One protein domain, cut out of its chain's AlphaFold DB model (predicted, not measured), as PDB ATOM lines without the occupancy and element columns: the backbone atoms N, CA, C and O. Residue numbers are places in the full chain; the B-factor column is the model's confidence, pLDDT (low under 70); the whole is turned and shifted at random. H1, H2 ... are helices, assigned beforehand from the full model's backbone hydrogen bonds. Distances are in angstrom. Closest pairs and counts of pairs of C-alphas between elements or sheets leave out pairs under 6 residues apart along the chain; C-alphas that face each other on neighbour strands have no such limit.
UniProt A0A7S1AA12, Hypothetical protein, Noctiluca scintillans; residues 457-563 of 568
ATOM      1  N   SER A 457     -23.532 -25.648  30.424       70.50
ATOM      2  CA  SER A 457     -23.888 -27.071  30.316       70.50
ATOM      3  C   SER A 457     -22.795 -28.004  30.851       70.50
ATOM      4  O   SER A 457     -23.105 -29.085  31.346       70.50
ATOM      5  N   TRP A 458     -21.522 -27.608  30.759       68.38
ATOM      6  CA  TRP A 458     -20.404 -28.368  31.324       68.38
ATOM      7  C   TRP A 458     -20.322 -28.250  32.853       68.38
ATOM      8  O   TRP A 458     -19.800 -29.152  33.510       68.38
ATOM      9  N   LEU A 459     -20.839 -27.151  33.408       66.38
ATOM     10  CA  LEU A 459     -20.905 -26.873  34.844       66.38
ATOM     11  C   LEU A 459     -22.218 -27.348  35.488       66.38
ATOM     12  O   LEU A 459     -22.177 -27.798  36.622       66.38
ATOM     13  N   ASP A 460     -23.332 -27.337  34.753       62.25
ATOM     14  CA  ASP A 460     -24.662 -27.846  35.143       62.25
ATOM     15  C   ASP A 460     -24.760 -29.376  35.072       62.25
ATOM     16  O   ASP A 460     -25.834 -29.953  35.251       62.25
ATOM     17  N   MET A 461     -23.650 -30.072  34.810       59.06
ATOM     18  CA  MET A 461     -23.567 -31.516  35.012       59.06
ATOM     19  C   MET A 461     -23.543 -31.800  36.519       59.06
ATOM     20  O   MET A 461     -22.485 -32.088  37.068       59.06
ATOM     21  N   ASP A 462     -24.722 -31.659  37.126       48.41
ATOM     22  CA  ASP A 462     -25.167 -32.048  38.462       48.41
ATOM     23  C   ASP A 462     -24.047 -32.110  39.518       48.41
ATOM     24  O   ASP A 462     -23.301 -33.086  39.622       48.41
ATOM     25  N   ASP A 463     -23.987 -31.090  40.378       53.56
ATOM     26  CA  ASP A 463     -23.172 -31.055  41.604       53.56
ATOM     27  C   ASP A 463     -23.571 -32.137  42.638       53.56
ATOM     28  O   ASP A 463     -23.058 -32.155  43.764       53.56
ATOM     29  N   GLY A 464     -24.486 -33.038  42.261       48.06
ATOM     30  CA  GLY A 464     -24.934 -34.192  43.021       48.06
ATOM     31  C   GLY A 464     -23.761 -35.029  43.523       48.06
ATOM     32  O   GLY A 464     -23.099 -35.736  42.769       48.06
ATOM     33  N   GLU A 465     -23.511 -34.911  44.826       54.84
ATOM     34  CA  GLU A 465     -22.761 -35.844  45.666       54.84
ATOM     35  C   GLU A 465     -21.518 -36.461  45.007       54.84
ATOM     36  O   GLU A 465     -21.484 -37.631  44.638       54.84
ATOM     37  N   GLY A 466     -20.455 -35.659  44.891       64.19
ATOM     38  CA  GLY A 466     -19.080 -36.152  44.761       64.19
ATOM     39  C   GLY A 466     -18.892 -37.277  43.746       64.19
ATOM     40  O   GLY A 466     -18.387 -38.321  44.131       64.19
ATOM     41  N   GLN A 467     -19.316 -37.059  42.495       72.88
ATOM     42  CA  GLN A 467     -19.192 -37.936  41.322       72.88
ATOM     43  C   GLN A 467     -18.576 -39.323  41.600       72.88
ATOM     44  O   GLN A 467     -17.429 -39.627  41.259       72.88
ATOM     45  N   VAL A 468     -19.365 -40.167  42.262       87.12
ATOM     46  CA  VAL A 468     -19.026 -41.562  42.526       87.12
ATOM     47  C   VAL A 468     -19.041 -42.270  41.172       87.12
ATOM     48  O   VAL A 468     -20.062 -42.241  40.489       87.12
ATOM     49  N   LEU A 469     -17.934 -42.902  40.750       93.75
ATOM     50  CA  LEU A 469     -17.953 -43.712  39.522       93.75
ATOM     51  C   LEU A 469     -19.047 -44.760  39.666       93.75
ATOM     52  O   LEU A 469     -19.054 -45.531  40.640       93.75
ATOM     53  N   THR A 470     -19.941 -44.777  38.682       95.12
ATOM     54  CA  THR A 470     -20.954 -45.815  38.554       95.12
ATOM     55  C   THR A 470     -20.276 -47.159  38.284       95.12
ATOM     56  O   THR A 470     -19.122 -47.214  37.847       95.12
ATOM     57  N   ALA A 471     -20.991 -48.267  38.493       97.12
ATOM     58  CA  ALA A 471     -20.464 -49.600  38.185       97.12
ATOM     59  C   ALA A 471     -20.009 -49.720  36.717       97.12
ATOM     60  O   ALA A 471     -19.014 -50.380  36.411       97.12
ATOM     61  N   VAL A 472     -20.709 -49.037  35.804       97.19
ATOM     62  CA  VAL A 472     -20.382 -49.012  34.374       97.19
ATOM     63  C   VAL A 472     -19.095 -48.234  34.115       97.19
ATOM     64  O   VAL A 472     -18.215 -48.735  33.412       97.19
ATOM     65  N   ASP A 473     -18.950 -47.051  34.712       96.44
ATOM     66  CA  ASP A 473     -17.741 -46.235  34.568       96.44
ATOM     67  C   ASP A 473     -16.521 -46.941  35.153       96.44
ATOM     68  O   ASP A 473     -15.453 -46.955  34.541       96.44
ATOM     69  N   LEU A 474     -16.695 -47.594  36.303       97.81
ATOM     70  CA  LEU A 474     -15.650 -48.364  36.960       97.81
ATOM     71  C   LEU A 474     -15.207 -49.558  36.102       97.81
ATOM     72  O   LEU A 474     -14.010 -49.767  35.902       97.81
ATOM     73  N   ALA A 475     -16.153 -50.307  35.531       98.06
ATOM     74  CA  ALA A 475     -15.848 -51.415  34.629       98.06
ATOM     75  C   ALA A 475     -15.154 -50.953  33.339       98.06
ATOM     76  O   ALA A 475     -14.263 -51.637  32.833       98.06
ATOM     77  N   ASN A 476     -15.534 -49.792  32.803       97.56
ATOM     78  CA  ASN A 476     -14.864 -49.202  31.648       97.56
ATOM     79  C   ASN A 476     -13.451 -48.736  31.993       97.56
ATOM     80  O   ASN A 476     -12.522 -49.025  31.245       97.56
ATOM     81  N   TRP A 477     -13.267 -48.094  33.147       97.69
ATOM     82  CA  TRP A 477     -11.952 -47.695  33.640       97.69
ATOM     83  C   TRP A 477     -11.017 -48.898  33.833       97.69
ATOM     84  O   TRP A 477      -9.875 -48.853  33.382       97.69
ATOM     85  N   LEU A 478     -11.509 -50.005  34.399       98.00
ATOM     86  CA  LEU A 478     -10.731 -51.240  34.568       98.00
ATOM     87  C   LEU A 478     -10.204 -51.796  33.235       98.00
ATOM     88  O   LEU A 478      -9.084 -52.296  33.181       98.00
ATOM     89  N   ARG A 479     -10.971 -51.666  32.145       97.12
ATOM     90  CA  ARG A 479     -10.558 -52.100  30.794       97.12
ATOM     91  C   ARG A 479      -9.490 -51.206  30.159       97.12
ATOM     92  O   ARG A 479      -8.867 -51.624  29.183       97.12
ATOM     93  N   LEU A 480      -9.313 -49.990  30.674       96.94
ATOM     94  CA  LEU A 480      -8.324 -49.014  30.207       96.94
ATOM     95  C   LEU A 480      -7.000 -49.098  30.976       96.94
ATOM     96  O   LEU A 480      -6.075 -48.345  30.668       96.94
ATOM     97  N   LEU A 481      -6.896 -49.976  31.977       97.50
ATOM     98  CA  LEU A 481      -5.662 -50.129  32.735       97.50
ATOM     99  C   LEU A 481      -4.517 -50.676  31.858       97.50
ATOM    100  O   LEU A 481      -4.765 -51.435  30.915       97.50
ATOM    101  N   PRO A 482      -3.254 -50.312  32.161       95.25
ATOM    102  CA  PRO A 482      -2.097 -50.771  31.399       95.25
ATOM    103  C   PRO A 482      -1.970 -52.303  31.416       95.25
ATOM    104  O   PRO A 482      -1.815 -52.918  32.474       95.25
ATOM    105  N   ARG A 483      -2.040 -52.924  30.229       95.19
ATOM    106  CA  ARG A 483      -2.013 -54.392  30.045       95.19
ATOM    107  C   ARG A 483      -0.626 -55.015  30.221       95.19
ATOM    108  O   ARG A 483      -0.504 -56.230  30.282       95.19
ATOM    109  N   ASP A 484       0.415 -54.192  30.267       95.88
ATOM    110  CA  ASP A 484       1.794 -54.599  30.544       95.88
ATOM    111  C   ASP A 484       2.001 -54.964  32.020       95.88
ATOM    112  O   ASP A 484       2.887 -55.755  32.337       95.88
ATOM    113  N   ARG A 485       1.184 -54.404  32.923       95.50
ATOM    114  CA  ARG A 485       1.318 -54.593  34.378       95.50
ATOM    115  C   ARG A 485       0.246 -55.468  35.002       95.50
ATOM    116  O   ARG A 485       0.468 -55.983  36.089       95.50
ATOM    117  N   LEU A 486      -0.907 -55.577  34.354       97.25
ATOM    118  CA  LEU A 486      -2.044 -56.353  34.828       97.25
ATOM    119  C   LEU A 486      -2.472 -57.319  33.740       97.25
ATOM    120  O   LEU A 486      -2.589 -56.941  32.572       97.25
ATOM    121  N   HIS A 487      -2.750 -58.559  34.129       96.56
ATOM    122  CA  HIS A 487      -3.217 -59.543  33.174       96.56
ATOM    123  C   HIS A 487      -4.592 -59.135  32.613       96.56
ATOM    124  O   HIS A 487      -5.514 -58.762  33.347       96.56
ATOM    125  N   ASP A 488      -4.748 -59.211  31.288       96.19
ATOM    126  CA  ASP A 488      -5.995 -58.844  30.601       96.19
ATOM    127  C   ASP A 488      -7.173 -59.728  31.065       96.19
ATOM    128  O   ASP A 488      -8.306 -59.262  31.163       96.19
ATOM    129  N   GLY A 489      -6.894 -60.983  31.441       97.25
ATOM    130  CA  GLY A 489      -7.864 -61.875  32.083       97.25
ATOM    131  C   GLY A 489      -8.365 -61.345  33.430       97.25
ATOM    132  O   GLY A 489      -9.579 -61.266  33.630       97.25
ATOM    133  N   THR A 490      -7.458 -60.902  34.311       97.62
ATOM    134  CA  THR A 490      -7.800 -60.356  35.635       97.62
ATOM    135  C   THR A 490      -8.655 -59.098  35.503       97.62
ATOM    136  O   THR A 490      -9.735 -59.013  36.080       97.62
ATOM    137  N   THR A 491      -8.234 -58.125  34.688       97.62
ATOM    138  CA  THR A 491      -8.979 -56.860  34.526       97.62
ATOM    139  C   THR A 491     -10.381 -57.076  33.950       97.62
ATOM    140  O   THR A 491     -11.338 -56.447  34.406       97.62
ATOM    141  N   LYS A 492     -10.542 -58.011  33.003       97.94
ATOM    142  CA  LYS A 492     -11.854 -58.405  32.466       97.94
ATOM    143  C   LYS A 492     -12.720 -59.119  33.498       97.94
ATOM    144  O   LYS A 492     -13.913 -58.819  33.567       97.94
ATOM    145  N   ALA A 493     -12.150 -60.034  34.283       97.94
ATOM    146  CA  ALA A 493     -12.866 -60.742  35.341       97.94
ATOM    147  C   ALA A 493     -13.381 -59.762  36.405       97.94
ATOM    148  O   ALA A 493     -14.574 -59.771  36.713       97.94
ATOM    149  N   VAL A 494     -12.529 -58.836  36.855       98.25
ATOM    150  CA  VAL A 494     -12.899 -57.785  37.815       98.25
ATOM    151  C   VAL A 494     -13.956 -56.856  37.232       98.25
ATOM    152  O   VAL A 494     -14.973 -56.612  37.875       98.25
ATOM    153  N   ALA A 495     -13.787 -56.383  35.993       98.31
ATOM    154  CA  ALA A 495     -14.780 -55.527  35.341       98.31
ATOM    155  C   ALA A 495     -16.141 -56.227  35.206       98.31
ATOM    156  O   ALA A 495     -17.183 -55.596  35.382       98.31
ATOM    157  N   LYS A 496     -16.148 -57.534  34.918       98.31
ATOM    158  CA  LYS A 496     -17.371 -58.339  34.878       98.31
ATOM    159  C   LYS A 496     -18.010 -58.443  36.264       98.31
ATOM    160  O   LYS A 496     -19.203 -58.193  36.381       98.31
ATOM    161  N   ARG A 497     -17.229 -58.745  37.308       98.25
ATOM    162  CA  ARG A 497     -17.718 -58.841  38.695       98.25
ATOM    163  C   ARG A 497     -18.268 -57.525  39.228       98.25
ATOM    164  O   ARG A 497     -19.320 -57.528  39.855       98.25
ATOM    165  N   VAL A 498     -17.616 -56.405  38.924       98.38
ATOM    166  CA  VAL A 498     -18.104 -55.060  39.266       98.38
ATOM    167  C   VAL A 498     -19.495 -54.804  38.682       98.38
ATOM    168  O   VAL A 498     -20.359 -54.289  39.385       98.38
ATOM    169  N   LEU A 499     -19.728 -55.199  37.425       98.25
ATOM    170  CA  LEU A 499     -21.038 -55.071  36.779       98.25
ATOM    171  C   LEU A 499     -22.066 -56.045  37.364       98.25
ATOM    172  O   LEU A 499     -23.189 -55.639  37.641       98.25
ATOM    173  N   GLU A 500     -21.689 -57.310  37.574       98.12
ATOM    174  CA  GLU A 500     -22.571 -58.338  38.150       98.12
ATOM    175  C   GLU A 500     -23.063 -57.950  39.553       98.12
ATOM    176  O   GLU A 500     -24.236 -58.127  39.866       98.12
ATOM    177  N   LEU A 501     -22.181 -57.381  40.378       97.94
ATOM    178  CA  LEU A 501     -22.485 -56.947  41.742       97.94
ATOM    179  C   LEU A 501     -22.994 -55.497  41.822       97.94
ATOM    180  O   LEU A 501     -23.307 -55.025  42.911       97.94
ATOM    181  N   SER A 502     -23.064 -54.782  40.692       97.44
ATOM    182  CA  SER A 502     -23.419 -53.354  40.629       97.44
ATOM    183  C   SER A 502     -22.634 -52.488  41.630       97.44
ATOM    184  O   SER A 502     -23.188 -51.603  42.281       97.44
ATOM    185  N   LEU A 503     -21.329 -52.748  41.769       97.88
ATOM    186  CA  LEU A 503     -20.493 -52.071  42.763       97.88
ATOM    187  C   LEU A 503     -20.269 -50.602  42.395       97.88
ATOM    188  O   LEU A 503     -19.750 -50.285  41.324       97.88
ATOM    189  N   SER A 504     -20.598 -49.705  43.326       96.38
ATOM    190  CA  SER A 504     -20.180 -48.303  43.274       96.38
ATOM    191  C   SER A 504     -18.686 -48.161  43.589       96.38
ATOM    192  O   SER A 504     -18.061 -49.084  44.119       96.38
ATOM    193  N   SER A 505     -18.109 -46.980  43.340       95.44
ATOM    194  CA  SER A 505     -16.718 -46.685  43.742       95.44
ATOM    195  C   SER A 505     -16.440 -46.980  45.215       95.44
ATOM    196  O   SER A 505     -15.368 -47.477  45.548       95.44
ATOM    197  N   GLN A 506     -17.393 -46.666  46.096       95.81
ATOM    198  CA  GLN A 506     -17.246 -46.883  47.532       95.81
ATOM    199  C   GLN A 506     -17.316 -48.372  47.877       95.81
ATOM    200  O   GLN A 506     -16.481 -48.855  48.638       95.81
ATOM    201  N   GLY A 507     -18.251 -49.111  47.270       97.19
ATOM    202  CA  GLY A 507     -18.333 -50.563  47.435       97.19
ATOM    203  C   GLY A 507     -17.065 -51.262  46.946       97.19
ATOM    204  O   GLY A 507     -16.526 -52.124  47.631       97.19
ATOM    205  N   PHE A 508     -16.527 -50.833  45.804       98.12
ATOM    206  CA  PHE A 508     -15.265 -51.348  45.281       98.12
ATOM    207  C   PHE A 508     -14.070 -51.020  46.188       98.12
ATOM    208  O   PHE A 508     -13.270 -51.907  46.474       98.12
ATOM    209  N   GLN A 509     -13.972 -49.783  46.696       97.06
ATOM    210  CA  GLN A 509     -12.933 -49.392  47.658       97.06
ATOM    211  C   GLN A 509     -12.983 -50.260  48.918       97.06
ATOM    212  O   GLN A 509     -11.954 -50.765  49.353       97.06
ATOM    213  N   MET A 510     -14.182 -50.467  49.469       97.56
ATOM    214  CA  MET A 510     -14.400 -51.275  50.667       97.56
ATOM    215  C   MET A 510     -13.960 -52.728  50.453       97.56
ATOM    216  O   MET A 510     -13.241 -53.275  51.281       97.56
ATOM    217  N   MET A 511     -14.297 -53.327  49.305       98.06
ATOM    218  CA  MET A 511     -13.851 -54.680  48.944       98.06
ATOM    219  C   MET A 511     -12.323 -54.793  48.868       98.06
ATOM    220  O   MET A 511     -11.755 -55.808  49.273       98.06
ATOM    221  N   LEU A 512     -11.648 -53.759  48.355       97.69
ATOM    222  CA  LEU A 512     -10.187 -53.713  48.296       97.69
ATOM    223  C   LEU A 512      -9.554 -53.521  49.681       97.69
ATOM    224  O   LEU A 512      -8.565 -54.182  49.984       97.69
ATOM    225  N   ASP A 513     -10.109 -52.641  50.515       97.00
ATOM    226  CA  ASP A 513      -9.568 -52.342  51.847       97.00
ATOM    227  C   ASP A 513      -9.788 -53.491  52.844       97.00
ATOM    228  O   ASP A 513      -8.944 -53.727  53.707       97.00
ATOM    229  N   GLU A 514     -10.880 -54.245  52.703       97.88
ATOM    230  CA  GLU A 514     -11.164 -55.442  53.508       97.88
ATOM    231  C   GLU A 514     -10.410 -56.691  53.025       97.88
ATOM    232  O   GLU A 514     -10.558 -57.765  53.605       97.88
ATOM    233  N   GLY A 515      -9.616 -56.585  51.952       97.06
ATOM    234  CA  GLY A 515      -8.901 -57.727  51.382       97.06
ATOM    235  C   GLY A 515      -9.828 -58.773  50.754       97.06
ATOM    236  O   GLY A 515      -9.447 -59.934  50.616       97.06
ATOM    237  N   ARG A 516     -11.041 -58.384  50.337       98.12
ATOM    238  CA  ARG A 516     -12.027 -59.246  49.654       98.12
ATOM    239  C   ARG A 516     -11.865 -59.243  48.130       98.12
ATOM    240  O   ARG A 516     -12.799 -59.482  47.374       98.12
ATOM    241  N   TRP A 517     -10.644 -59.022  47.653       97.50
ATOM    242  CA  TRP A 517     -10.253 -59.090  46.239       97.50
ATOM    243  C   TRP A 517     -10.594 -60.394  45.507       97.50
ATOM    244  O   TRP A 517     -10.884 -60.361  44.313       97.50
ATOM    245  N   GLN A 518     -10.611 -61.532  46.198       98.00
ATOM    246  CA  GLN A 518     -10.937 -62.823  45.588       98.00
ATOM    247  C   GLN A 518     -12.398 -62.870  45.116       98.00
ATOM    248  O   GLN A 518     -12.689 -63.433  44.063       98.00
ATOM    249  N   GLU A 519     -13.313 -62.193  45.819       97.94
ATOM    250  CA  GLU A 519     -14.720 -62.061  45.407       97.94
ATOM    251  C   GLU A 519     -14.866 -61.246  44.109       97.94
ATOM    252  O   GLU A 519     -15.796 -61.453  43.328       97.94
ATOM    253  N   LEU A 520     -13.899 -60.365  43.829       97.88
ATOM    254  CA  LEU A 520     -13.806 -59.614  42.578       97.88
ATOM    255  C   LEU A 520     -13.173 -60.434  41.438       97.88
ATOM    256  O   LEU A 520     -13.091 -59.942  40.317       97.88
ATOM    257  N   GLY A 521     -12.764 -61.682  41.686       97.19
ATOM    258  CA  GLY A 521     -12.146 -62.556  40.686       97.19
ATOM    259  C   GLY A 521     -10.651 -62.307  40.478       97.19
ATOM    260  O   GLY A 521     -10.138 -62.596  39.400       97.19
ATOM    261  N   MET A 522      -9.963 -61.744  41.475       98.00
ATOM    262  CA  MET A 522      -8.506 -61.595  41.463       98.00
ATOM    263  C   MET A 522      -7.863 -62.791  42.166       98.00
ATOM    264  O   MET A 522      -8.100 -63.013  43.352       98.00
ATOM    265  N   GLU A 523      -7.066 -63.558  41.423       97.31
ATOM    266  CA  GLU A 523      -6.350 -64.732  41.943       97.31
ATOM    267  C   GLU A 523      -4.981 -64.364  42.540       97.31
ATOM    268  O   GLU A 523      -4.546 -64.989  43.503       97.31
ATOM    269  N   ASP A 524      -4.315 -63.336  41.997       97.62
ATOM    270  CA  ASP A 524      -3.008 -62.857  42.465       97.62
ATOM    271  C   ASP A 524      -3.165 -61.627  43.373       97.62
ATOM    272  O   ASP A 524      -3.771 -60.615  43.003       97.62
ATOM    273  N   GLU A 525      -2.562 -61.690  44.559       97.56
ATOM    274  CA  GLU A 525      -2.500 -60.580  45.509       97.56
ATOM    275  C   GLU A 525      -1.741 -59.367  44.932       97.56
ATOM    276  O   GLU A 525      -2.081 -58.204  45.150       97.56
ATOM    277  N   ARG A 526      -0.743 -59.585  44.081       97.56
ATOM    278  CA  ARG A 526      -0.017 -58.470  43.457       97.56
ATOM    279  C   ARG A 526      -0.923 -57.651  42.538       97.56
ATOM    280  O   ARG A 526      -0.805 -56.422  42.510       97.56
ATOM    281  N   ASP A 527      -1.867 -58.305  41.860       97.62
ATOM    282  CA  ASP A 527      -2.803 -57.649  40.949       97.62
ATOM    283  C   ASP A 527      -3.758 -56.709  41.697       97.62
ATOM    284  O   ASP A 527      -3.918 -55.568  41.253       97.62
ATOM    285  N   ALA A 528      -4.341 -57.083  42.850       97.75
ATOM    286  CA  ALA A 528      -5.190 -56.097  43.540       97.75
ATOM    287  C   ALA A 528      -4.420 -55.018  44.286       97.75
ATOM    288  O   ALA A 528      -4.957 -53.921  44.428       97.75
ATOM    289  N   VAL A 529      -3.170 -55.245  44.708       97.75
ATOM    290  CA  VAL A 529      -2.342 -54.136  45.213       97.75
ATOM    291  C   VAL A 529      -2.139 -53.096  44.103       97.75
ATOM    292  O   VAL A 529      -2.284 -51.889  44.339       97.75
ATOM    293  N   LEU A 530      -1.868 -53.544  42.873       97.81
ATOM    294  CA  LEU A 530      -1.753 -52.667  41.708       97.81
ATOM    295  C   LEU A 530      -3.080 -51.980  41.366       97.81
ATOM    296  O   LEU A 530      -3.099 -50.756  41.217       97.81
ATOM    297  N   ILE A 531      -4.187 -52.723  41.293       97.81
ATOM    298  CA  ILE A 531      -5.518 -52.160  41.013       97.81
ATOM    299  C   ILE A 531      -5.923 -51.156  42.099       97.81
ATOM    300  O   ILE A 531      -6.375 -50.066  41.762       97.81
ATOM    301  N   SER A 532      -5.680 -51.448  43.379       97.94
ATOM    302  CA  SER A 532      -5.925 -50.526  44.498       97.94
ATOM    303  C   SER A 532      -5.122 -49.234  44.355       97.94
ATOM    304  O   SER A 532      -5.655 -48.132  44.518       97.94
ATOM    305  N   ARG A 533      -3.849 -49.329  43.953       98.00
ATOM    306  CA  ARG A 533      -3.012 -48.152  43.688       98.00
ATOM    307  C   ARG A 533      -3.536 -47.325  42.513       98.00
ATOM    308  O   ARG A 533      -3.612 -46.099  42.626       98.00
ATOM    309  N   PHE A 534      -3.887 -47.967  41.400       97.88
ATOM    310  CA  PHE A 534      -4.459 -47.277  40.242       97.88
ATOM    311  C   PHE A 534      -5.799 -46.632  40.585       97.88
ATOM    312  O   PHE A 534      -6.046 -45.492  40.195       97.88
ATOM    313  N   PHE A 535      -6.629 -47.315  41.367       97.62
ATOM    314  CA  PHE A 535      -7.941 -46.830  41.762       97.62
ATOM    315  C   PHE A 535      -7.843 -45.587  42.651       97.62
ATOM    316  O   PHE A 535      -8.461 -44.568  42.348       97.62
ATOM    317  N   LYS A 536      -6.957 -45.591  43.655       96.38
ATOM    318  CA  LYS A 536      -6.642 -44.392  44.459       96.38
ATOM    319  C   LYS A 536      -6.118 -43.241  43.599       96.38
ATOM    320  O   LYS A 536      -6.419 -42.076  43.852       96.38
ATOM    321  N   SER A 537      -5.336 -43.545  42.561       96.00
ATOM    322  CA  SER A 537      -4.900 -42.533  41.594       96.00
ATOM    323  C   SER A 537      -6.078 -41.944  40.818       96.00
ATOM    324  O   SER A 537      -6.165 -40.723  40.696       96.00
ATOM    325  N   LYS A 538      -7.007 -42.789  40.356       95.88
ATOM    326  CA  LYS A 538      -8.198 -42.355  39.623       95.88
ATOM    327  C   LYS A 538      -9.144 -41.525  40.491       95.88
ATOM    328  O   LYS A 538      -9.651 -40.509  40.030       95.88
ATOM    329  N   GLN A 539      -9.327 -41.894  41.757       94.19
ATOM    330  CA  GLN A 539     -10.107 -41.101  42.710       94.19
ATOM    331  C   GLN A 539      -9.535 -39.688  42.881       94.19
ATOM    332  O   GLN A 539     -10.286 -38.715  42.856       94.19
ATOM    333  N   ARG A 540      -8.205 -39.549  42.986       92.44
ATOM    334  CA  ARG A 540      -7.557 -38.226  43.055       92.44
ATOM    335  C   ARG A 540      -7.759 -37.411  41.782       92.44
ATOM    336  O   ARG A 540      -8.021 -36.220  41.874       92.44
ATOM    337  N   GLU A 541      -7.657 -38.042  40.617       93.31
ATOM    338  CA  GLU A 541      -7.917 -37.392  39.327       93.31
ATOM    339  C   GLU A 541      -9.350 -36.841  39.257       93.31
ATOM    340  O   GLU A 541      -9.544 -35.673  38.930       93.31
ATOM    341  N   ILE A 542     -10.346 -37.645  39.640       90.50
ATOM    342  CA  ILE A 542     -11.761 -37.237  39.660       90.50
ATOM    343  C   ILE A 542     -11.987 -36.101  40.658       90.50
ATOM    344  O   ILE A 542     -12.673 -35.129  40.341       90.50
ATOM    345  N   MET A 543     -11.381 -36.187  41.844       88.69
ATOM    346  CA  MET A 543     -11.448 -35.134  42.855       88.69
ATOM    347  C   MET A 543     -10.870 -33.814  42.322       88.69
ATOM    348  O   MET A 543     -11.534 -32.786  42.411       88.69
ATOM    349  N   MET A 544      -9.688 -33.842  41.694       88.88
ATOM    350  CA  MET A 544      -9.072 -32.649  41.097       88.88
ATOM    351  C   MET A 544      -9.903 -32.079  39.944       88.88
ATOM    352  O   MET A 544     -10.095 -30.870  39.872       88.88
ATOM    353  N   ALA A 545     -10.440 -32.928  39.063       87.75
ATOM    354  CA  ALA A 545     -11.297 -32.488  37.961       87.75
ATOM    355  C   ALA A 545     -12.613 -31.865  38.458       87.75
ATOM    356  O   ALA A 545     -13.150 -30.939  37.848       87.75
ATOM    357  N   THR A 546     -13.146 -32.363  39.571       87.12
ATOM    358  CA  THR A 546     -14.343 -31.812  40.216       87.12
ATOM    359  C   THR A 546     -14.039 -30.472  40.877       87.12
ATOM    360  O   THR A 546     -14.771 -29.510  40.669       87.12
ATOM    361  N   GLU A 547     -12.919 -30.370  41.590       86.75
ATOM    362  CA  GLU A 547     -12.476 -29.117  42.204       86.75
ATOM    363  C   GLU A 547     -12.178 -28.036  41.153       86.75
ATOM    364  O   GLU A 547     -12.579 -26.883  41.297       86.75
ATOM    365  N   ALA A 548     -11.550 -28.412  40.036       86.75
ATOM    366  CA  ALA A 548     -11.310 -27.510  38.913       86.75
ATOM    367  C   ALA A 548     -12.620 -26.988  38.302       86.75
ATOM    368  O   ALA A 548     -12.720 -25.799  37.996       86.75
ATOM    369  N   ARG A 549     -13.643 -27.846  38.169       85.69
ATOM    370  CA  ARG A 549     -14.979 -27.442  37.699       85.69
ATOM    371  C   ARG A 549     -15.660 -26.480  38.667       85.69
ATOM    372  O   ARG A 549     -16.126 -25.431  38.232       85.69
ATOM    373  N   LYS A 550     -15.626 -26.767  39.971       85.31
ATOM    374  CA  LYS A 550     -16.158 -25.864  41.007       85.31
ATOM    375  C   LYS A 550     -15.475 -24.496  40.972       85.31
ATOM    376  O   LYS A 550     -16.145 -23.466  40.947       85.31
ATOM    377  N   ASN A 551     -14.147 -24.472  40.873       87.19
ATOM    378  CA  ASN A 551     -13.387 -23.227  40.769       87.19
ATOM    379  C   ASN A 551     -13.689 -22.461  39.472       87.19
ATOM    380  O   ASN A 551     -13.795 -21.232  39.488       87.19
ATOM    381  N   ALA A 552     -13.880 -23.160  38.351       85.38
ATOM    382  CA  ALA A 552     -14.313 -22.538  37.103       85.38
ATOM    383  C   ALA A 552     -15.713 -21.910  37.237       85.38
ATOM    384  O   ALA A 552     -15.889 -20.755  36.844       85.38
ATOM    385  N   ALA A 553     -16.669 -22.611  37.859       84.88
ATOM    386  CA  ALA A 553     -18.017 -22.098  38.114       84.88
ATOM    387  C   ALA A 553     -18.009 -20.825  38.973       84.88
ATOM    388  O   ALA A 553     -18.644 -19.830  38.613       84.88
ATOM    389  N   ILE A 554     -17.231 -20.810  40.061       86.06
ATOM    390  CA  ILE A 554     -17.071 -19.628  40.922       86.06
ATOM    391  C   ILE A 554     -16.507 -18.451  40.117       86.06
ATOM    392  O   ILE A 554     -17.037 -17.340  40.181       86.06
ATOM    393  N   ASN A 555     -15.469 -18.687  39.312       81.69
ATOM    394  CA  ASN A 555     -14.846 -17.642  38.500       81.69
ATOM    395  C   ASN A 555     -15.794 -17.063  37.442       81.69
ATOM    396  O   ASN A 555     -15.740 -15.865  37.160       81.69
ATOM    397  N   ILE A 556     -16.667 -17.888  36.864       83.50
ATOM    398  CA  ILE A 556     -17.683 -17.434  35.908       83.50
ATOM    399  C   ILE A 556     -18.759 -16.610  36.621       83.50
ATOM    400  O   ILE A 556     -19.071 -15.504  36.176       83.50
ATOM    401  N   SER A 557     -19.242 -17.074  37.779       81.44
ATOM    402  CA  SER A 557     -20.217 -16.347  38.606       81.44
ATOM    403  C   SER A 557     -19.695 -14.975  39.068       81.44
ATOM    404  O   SER A 557     -20.411 -13.973  39.013       81.44
ATOM    405  N   LEU A 558     -18.413 -14.882  39.444       82.56
ATOM    406  CA  LEU A 558     -17.780 -13.619  39.845       82.56
ATOM    407  C   LEU A 558     -17.574 -12.645  38.675       82.56
ATOM    408  O   LEU A 558     -17.704 -11.433  38.858       82.56
ATOM    409  N   LYS A 559     -17.275 -13.145  37.469       79.69
ATOM    410  CA  LYS A 559     -17.118 -12.296  36.276       79.69
ATOM    411  C   LYS A 559     -18.432 -11.639  35.853       79.69
ATOM    412  O   LYS A 559     -18.397 -10.479  35.452       79.69
ATOM    413  N   GLY A 560     -19.568 -12.325  36.004       72.00
ATOM    414  CA  GLY A 560     -20.889 -11.760  35.699       72.00
ATOM    415  C   GLY A 560     -21.230 -10.526  36.545       72.00
ATOM    416  O   GLY A 560     -21.702  -9.525  36.019       72.00
ATOM    417  N   LYS A 561     -20.893 -10.537  37.840       66.69
ATOM    418  CA  LYS A 561     -21.231  -9.440  38.770       66.69
ATOM    419  C   LYS A 561     -20.353  -8.195  38.629       66.69
ATOM    420  O   LYS A 561     -20.738  -7.116  39.071       66.69
ATOM    421  N   ARG A 562     -19.171  -8.306  38.011       65.06
ATOM    422  CA  ARG A 562     -18.240  -7.170  37.873       65.06
ATOM    423  C   ARG A 562     -18.670  -6.162  36.796       65.06
ATOM    424  O   ARG A 562     -18.167  -5.043  36.804       65.06
ATOM    425  N   GLY A 563     -19.586  -6.541  35.898       59.22
ATOM    426  CA  GLY A 563     -20.129  -5.663  34.854       59.22
ATOM    427  C   GLY A 563     -21.296  -4.775  35.304       59.22
ATOM    428  O   GLY A 563     -21.452  -3.681  34.773       59.22
TER     429      GLY A 563
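What this domain is: This is residues 457 to 563 of the 568 residues of the protein "Hypothetical protein" of Noctiluca scintillans (UniProt A0A7S1AA12). One long helix, H5, makes the long axis; four short helices, H1 to H4, cluster beside its beginning, and residues 554 to 563 stick out at the far end. H1 and H2 form a hairpin. The 107 printed residues, all helix in class with no named strand, are loose: radius of gyration of the C-alphas 17.1 A, spans 61 by 26 by 22 A.

Where its parts are: Find C-alpha 525 at (-2.500, -60.580, 45.509); H5 runs 54.9 A to C-alpha 561 at (-21.231, -9.440, 38.770). Before it come H1, residues 471 to 479, H2, 488 to 500, 18.2 A, H3, 505 to 513, and H4, 517 to 520.

How they stand to each other: H5, with residues 528 to 532 alone, only just touches H3, with 3 pairs of C-alphas within 8 A, closest Ser 532 and Leu 512, 6.5 A. H1 is near H5. H1 touches H2 at C-alphas 475 and 495, 4.3 A, a shallow tilt of 2 degrees, opposite ways. H2, with residues 493 to 498 alone, touches H4 at C-alphas 494 and 520, 5.2 A. In H1, H2 and H3 every O i to N i+4 pair is within hydrogen-bond range, in H5 32 of 33; H4 is too short for one.

The domain as a whole: C-alphas 523 and 563, the farthest apart, are 61.1 A apart. The printed part has no cut and no long link. Residues 458 to 466 and 561 to 563 have pLDDT under 70.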